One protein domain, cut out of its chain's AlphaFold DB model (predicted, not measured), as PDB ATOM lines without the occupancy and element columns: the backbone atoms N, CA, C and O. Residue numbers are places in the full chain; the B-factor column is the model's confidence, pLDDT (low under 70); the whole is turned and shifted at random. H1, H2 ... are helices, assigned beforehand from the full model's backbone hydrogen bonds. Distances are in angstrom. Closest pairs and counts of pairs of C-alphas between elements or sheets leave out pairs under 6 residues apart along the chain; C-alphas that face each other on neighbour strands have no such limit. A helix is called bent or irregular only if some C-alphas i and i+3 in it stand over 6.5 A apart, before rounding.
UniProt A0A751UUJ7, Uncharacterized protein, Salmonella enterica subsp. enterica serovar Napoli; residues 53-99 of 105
ATOM      1  N   ASP A  53     144.297 186.208 106.656       84.19
ATOM      2  CA  ASP A  53     144.222 185.678 108.011       84.19
ATOM      3  C   ASP A  53     142.764 185.286 108.294       84.19
ATOM      4  O   ASP A  53     141.950 186.079 108.784       84.19
ATOM      5  N   GLN A  54     142.421 184.064 107.889       85.75
ATOM      6  CA  GLN A  54     141.079 183.508 108.032       85.75
ATOM      7  C   GLN A  54     140.654 183.456 109.500       85.75
ATOM      8  O   GLN A  54     139.509 183.769 109.807       85.75
ATOM      9  N   ALA A  55     141.573 183.140 110.418       89.38
ATOM     10  CA  ALA A  55     141.276 183.084 111.847       89.38
ATOM     11  C   ALA A  55     140.835 184.456 112.372       89.38
ATOM     12  O   ALA A  55     139.806 184.572 113.040       89.38
ATOM     13  N   LYS A  56     141.553 185.522 112.005       89.19
ATOM     14  CA  LYS A  56     141.175 186.893 112.367       89.19
ATOM     15  C   LYS A  56     139.836 187.313 111.766       89.19
ATOM     16  O   LYS A  56     139.062 188.001 112.431       89.19
ATOM     17  N   LEU A  57     139.550 186.926 110.523       89.75
ATOM     18  CA  LEU A  57     138.260 187.215 109.892       89.75
ATOM     19  C   LEU A  57     137.107 186.479 110.573       89.75
ATOM     20  O   LEU A  57     136.084 187.104 110.844       89.75
ATOM     21  N   ILE A  58     137.288 185.201 110.898       93.50
ATOM     22  CA  ILE A  58     136.299 184.392 111.614       93.50
ATOM     23  C   ILE A  58     136.047 184.965 113.015       93.50
ATOM     24  O   ILE A  58     134.894 185.090 113.422       93.50
ATOM     25  N   ASN A  59     137.093 185.386 113.731       94.56
ATOM     26  CA  ASN A  59     136.933 186.045 115.031       94.56
ATOM     27  C   ASN A  59     136.087 187.320 114.907       94.56
ATOM     28  O   ASN A  59     135.095 187.465 115.613       94.56
ATOM     29  N   LYS A  60     136.401 188.191 113.937       93.38
ATOM     30  CA  LYS A  60     135.603 189.399 113.657       93.38
ATOM     31  C   LYS A  60     134.159 189.089 113.255       93.38
ATOM     32  O   LYS A  60     133.251 189.837 113.611       93.38
ATOM     33  N   PHE A  61     133.942 188.008 112.505       95.81
ATOM     34  CA  PHE A  61     132.601 187.556 112.150       95.81
ATOM     35  C   PHE A  61     131.792 187.241 113.410       95.81
ATOM     36  O   PHE A  61     130.690 187.759 113.554       95.81
ATOM     37  N   TYR A  62     132.352 186.481 114.355       96.38
ATOM     38  CA  TYR A  62     131.656 186.133 115.598       96.38
ATOM     39  C   TYR A  62     131.560 187.278 116.615       96.38
ATOM     40  O   TYR A  62     130.608 187.308 117.391       96.38
ATOM     41  N   GLU A  63     132.486 188.239 116.599       95.69
ATOM     42  CA  GLU A  63     132.349 189.495 117.353       95.69
ATOM     43  C   GLU A  63     131.121 190.291 116.888       95.69
ATOM     44  O   GLU A  63     130.407 190.875 117.702       95.69
ATOM     45  N   ARG A  64     130.862 190.306 115.574       95.31
ATOM     46  CA  ARG A  64     129.747 191.046 114.968       95.31
ATOM     47  C   ARG A  64     128.431 190.269 114.970       95.31
ATOM     48  O   ARG A  64     127.369 190.874 115.101       95.31
ATOM     49  N   TYR A  65     128.506 188.952 114.813       95.88
ATOM     50  CA  TYR A  65     127.375 188.034 114.744       95.88
ATOM     51  C   TYR A  65     127.593 186.885 115.744       95.88
ATOM     52  O   TYR A  65     128.102 185.822 115.374       95.88
ATOM     53  N   PRO A  66     127.241 187.080 117.029       95.56
ATOM     54  CA  PRO A  66     127.402 186.055 118.056       95.56
ATOM     55  C   PRO A  66     126.682 184.752 117.695       95.56
ATOM     56  O   PRO A  66     125.647 184.773 117.033       95.56
ATOM     57  N   LEU A  67     127.193 183.610 118.169       93.44
ATOM     58  CA  LEU A  67     126.712 182.280 117.764       93.44
ATOM     59  C   LEU A  67     125.199 182.076 117.964       93.44
ATOM     60  O   LEU A  67     124.549 181.438 117.143       93.44
ATOM     61  N   ASN A  68     124.630 182.651 119.023       94.88
ATOM     62  CA  ASN A  68     123.200 182.579 119.334       94.88
ATOM     63  C   ASN A  68     122.302 183.428 118.408       94.88
ATOM     64  O   ASN A  68     121.084 183.394 118.558       94.88
ATOM     65  N   THR A  69     122.883 184.181 117.471       94.81
ATOM     66  CA  THR A  69     122.157 184.957 116.450       94.81
ATOM     67  C   THR A  69     121.565 184.052 115.365       94.81
ATOM     68  O   THR A  69     120.562 184.405 114.749       94.81
ATOM     69  N   PHE A  70     122.170 182.886 115.124       97.00
ATOM     70  CA  PHE A  70     121.810 181.993 114.023       97.00
ATOM     71  C   PHE A  70     120.802 180.930 114.467       97.00
ATOM     72  O   PHE A  70     120.921 180.357 115.549       97.00
ATOM     73  N   LYS A  71     119.824 180.624 113.610       96.06
ATOM     74  CA  LYS A  71     118.786 179.613 113.878       96.06
ATOM     75  C   LYS A  71     119.271 178.198 113.583       96.06
ATOM     76  O   LYS A  71     118.695 177.234 114.078       96.06
ATOM     77  N   SER A  72     120.290 178.068 112.734       96.75
ATOM     78  CA  SER A  72     120.877 176.790 112.340       96.75
ATOM     79  C   SER A  72     122.343 176.936 111.942       96.75
ATOM     80  O   SER A  72     122.803 178.019 111.573       96.75
ATOM     81  N   ASP A  73     123.064 175.816 111.956       96.75
ATOM     82  CA  ASP A  73     124.437 175.758 111.457       96.75
ATOM     83  C   ASP A  73     124.541 176.078 109.961       96.75
ATOM     84  O   ASP A  73     125.519 176.699 109.547       96.75
ATOM     85  N   SER A  74     123.533 175.716 109.163       97.62
ATOM     86  CA  SER A  74     123.499 176.021 107.728       97.62
ATOM     87  C   SER A  74     123.419 177.525 107.466       97.62
ATOM     88  O   SER A  74     124.194 178.047 106.671       97.62
ATOM     89  N   GLU A  75     122.541 178.237 108.181       97.44
ATOM     90  CA  GLU A  75     122.421 179.703 108.094       97.44
ATOM     91  C   GLU A  75     123.728 180.391 108.513       97.44
ATOM     92  O   GLU A  75     124.204 181.309 107.848       97.44
ATOM     93  N   ARG A  76     124.354 179.905 109.593       96.94
ATOM     94  CA  ARG A  76     125.657 180.400 110.052       96.94
ATOM     95  C   ARG A  76     126.745 180.204 108.998       96.94
ATOM     96  O   ARG A  76     127.538 181.115 108.767       96.94
ATOM     97  N   ALA A  77     126.807 179.021 108.388       96.56
ATOM     98  CA  ALA A  77     127.800 178.702 107.368       96.56
ATOM     99  C   ALA A  77     127.626 179.578 106.119       96.56
ATOM    100  O   ALA A  77     128.614 180.090 105.593       96.56
ATOM    101  N   GLU A  78     126.385 179.809 105.690       97.25
ATOM    102  CA  GLU A  78     126.075 180.690 104.563       97.25
ATOM    103  C   GLU A  78     126.473 182.147 104.858       97.25
ATOM    104  O   GLU A  78     127.180 182.776 104.068       97.25
ATOM    105  N   ALA A  79     126.108 182.666 106.034       96.69
ATOM    106  CA  ALA A  79     126.476 184.015 106.462       96.69
ATOM    107  C   ALA A  79     127.999 184.210 106.554       96.69
ATOM    108  O   ALA A  79     128.517 185.247 106.129       96.69
ATOM    109  N   LEU A  80     128.727 183.213 107.070       95.19
ATOM    110  CA  LEU A  80     130.190 183.229 107.079       95.19
ATOM    111  C   LEU A  80     130.747 183.229 105.650       95.19
ATOM    112  O   LEU A  80     131.672 183.985 105.366       95.19
ATOM    113  N   GLY A  81     130.162 182.443 104.742       93.75
ATOM    114  CA  GLY A  81     130.527 182.425 103.325       93.75
ATOM    115  C   GLY A  81     130.424 183.805 102.673       93.75
ATOM    116  O   GLY A  81     131.405 184.288 102.106       93.75
ATOM    117  N   TYR A  82     129.284 184.489 102.821       94.62
ATOM    118  CA  TYR A  82     129.114 185.853 102.300       94.62
ATOM    119  C   TYR A  82     130.076 186.857 102.945       94.62
ATOM    120  O   TYR A  82     130.619 187.721 102.257       94.62
ATOM    121  N   TYR A  83     130.318 186.745 104.253       93.19
ATOM    122  CA  TYR A  83     131.269 187.610 104.950       93.19
ATOM    123  C   TYR A  83     132.702 187.435 104.423       93.19
ATOM    124  O   TYR A  83     133.390 188.426 104.170       93.19
ATOM    125  N   MET A  84     133.139 186.189 104.215       90.31
ATOM    126  CA  MET A  84     134.457 185.879 103.656       90.31
ATOM    127  C   MET A  84     134.585 186.387 102.218       90.31
ATOM    128  O   MET A  84     135.568 187.054 101.907       90.31
ATOM    129  N   ALA A  85     133.564 186.181 101.380       87.81
ATOM    130  CA  ALA A  85     133.537 186.712 100.016       87.81
ATOM    131  C   ALA A  85     133.616 188.251  99.990       87.81
ATOM    132  O   ALA A  85     134.361 188.832  99.201       87.81
ATOM    133  N   GLY A  86     132.906 188.934 100.895       86.38
ATOM    134  CA  GLY A  86     132.993 190.389 101.040       86.38
ATOM    135  C   GLY A  86     134.383 190.867 101.477       86.38
ATOM    136  O   GLY A  86     134.897 191.850 100.942       86.38
ATOM    137  N   ALA A  87     135.022 190.157 102.413       84.38
ATOM    138  CA  ALA A  87     136.387 190.458 102.841       84.38
ATOM    139  C   ALA A  87     137.404 190.255 101.703       84.38
ATOM    140  O   ALA A  87     138.302 191.084 101.531       84.38
ATOM    141  N   GLU A  88     137.233 189.196 100.905       78.12
ATOM    142  CA  GLU A  88     138.004 188.926  99.688       78.12
ATOM    143  C   GLU A  88     137.871 190.052  98.664       78.12
ATOM    144  O   GLU A  88     138.887 190.587  98.214       78.12
ATOM    145  N   LEU A  89     136.647 190.499  98.374       78.75
ATOM    146  CA  LEU A  89     136.396 191.618  97.464       78.75
ATOM    147  C   LEU A  89     136.999 192.935  97.966       78.75
ATOM    148  O   LEU A  89     137.592 193.666  97.179       78.75
ATOM    149  N   GLN A  90     136.918 193.239  99.264       74.88
ATOM    150  CA  GLN A  90     137.478 194.483  99.804       74.88
ATOM    151  C   GLN A  90     139.011 194.550  99.687       74.88
ATOM    152  O   GLN A  90     139.573 195.635  99.533       74.88
ATOM    153  N   ARG A  91     139.703 193.411  99.801       67.88
ATOM    154  CA  ARG A  91     141.176 193.370  99.799       67.88
ATOM    155  C   ARG A  91     141.769 193.104  98.418       67.88
ATOM    156  O   ARG A  91     142.825 193.647  98.102       67.88
ATOM    157  N   CYS A  92     141.123 192.237  97.641       65.69
ATOM    158  CA  CYS A  92     141.645 191.692  96.388       65.69
ATOM    159  C   CYS A  92     140.747 191.986  95.181       65.69
ATOM    160  O   CYS A  92     141.188 191.782  94.052       65.69
ATOM    161  N   GLY A  93     139.514 192.446  95.396       59.12
ATOM    162  CA  GLY A  93     138.619 192.823  94.313       59.12
ATOM    163  C   GLY A  93     139.099 194.096  93.627       59.12
ATOM    164  O   GLY A  93     139.309 195.130  94.264       59.12
ATOM    165  N   GLU A  94     139.247 194.037  92.308       56.16
ATOM    166  CA  GLU A  94     139.080 195.232  91.490       56.16
ATOM    167  C   GLU A  94     137.571 195.469  91.381       56.16
ATOM    168  O   GLU A  94     136.815 194.545  91.076       56.16
ATOM    169  N   PHE A  95     137.109 196.679  91.705       53.66
ATOM    170  CA  PHE A  95     135.708 197.039  91.493       53.66
ATOM    171  C   PHE A  95     135.395 196.801  90.011       53.66
ATOM    172  O   PHE A  95     136.076 197.362  89.153       53.66
ATOM    173  N   ILE A  96     134.388 195.978  89.705       54.62
ATOM    174  CA  ILE A  96     133.861 195.907  88.342       54.62
ATOM    175  C   ILE A  96     133.202 197.263  88.094       54.62
ATOM    176  O   ILE A  96     132.104 197.535  88.581       54.62
ATOM    177  N   VAL A  97     133.917 198.150  87.406       53.28
ATOM    178  CA  VAL A  97     133.337 199.373  86.865       53.28
ATOM    179  C   VAL A  97     132.536 198.929  85.654       53.28
ATOM    180  O   VAL A  97     133.106 198.550  84.633       53.28
ATOM    181  N   TYR A  98     131.215 198.913  85.787       56.50
ATOM    182  CA  TYR A  98     130.350 198.851  84.622       56.50
ATOM    183  C   TYR A  98     130.516 200.187  83.894       56.50
ATOM    184  O   TYR A  98     130.020 201.212  84.364       56.50
ATOM    185  N   GLU A  99     131.293 200.194  82.808       53.91
ATOM    186  CA  GLU A  99     131.211 201.278  81.832       53.91
ATOM    187  C   GLU A  99     129.760 201.289  81.326       53.91
ATOM    188  O   GLU A  99     129.256 200.278  80.840       53.91
TER     189      GLU A  99
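AT A GLANCE: This is residues 53 to 99 of the 105 residues of an uncharacterized protein of Salmonella enterica subsp. enterica serovar Napoli (UniProt A0A751UUJ7). One long helix, H2, is crossed at a steep angle on one side by a shorter helix, H1; a loop of residues 65 to 72 leads from the end of H1 round to the start of H2. Beyond the far end of H2 a tail sticks out, residues 94 to 99, and adds to the length. The printed part has 47 residues with two named helices, H1 then H2, and no named strand; the class is all helix. The whole is loose, with a radius of gyration of the C-alphas of 12.9 A, and the C-alphas span 42 by 21 by 13 A.

HOW THE PARTS SIT: H2, residues 73 to 92, is the longest helix. H1, residues 54 to 64, touches it, and the closest C-alphas, those of Phe 61 and Leu 80, are 7.1 A apart. H2 touches H1 with residues 80 to 87 alone. Their lines stand at a steep tilt of 63 degrees, and they run opposite ways. Their centres are 10.4 A apart. In both H1 and H2 every O i to N i+4 pair is within hydrogen-bond range.

IN THESE COORDINATES: H2 has 20 residues and measures 27.9 A from C-alpha 73 at (124.437, 175.758, 111.457) to C-alpha 92 at (141.645, 191.692, 96.388). H1 has 11 residues and measures 15.3 A, from C-alpha 54 at (141.079, 183.508, 108.032) to C-alpha 64. Neither helix is bent.

THE WHOLE: The two C-alphas farthest apart, those of Asn 68 and Glu 99, are 42.7 A apart. The printed part has no cut. The link from H1 to H2, 8 residues, is short. Residues 94 to 99 stand free. The mean pLDDT of the printed part is 85.6, and residues 91 to 99, of which 91 and 92 belong to H2, are under 70.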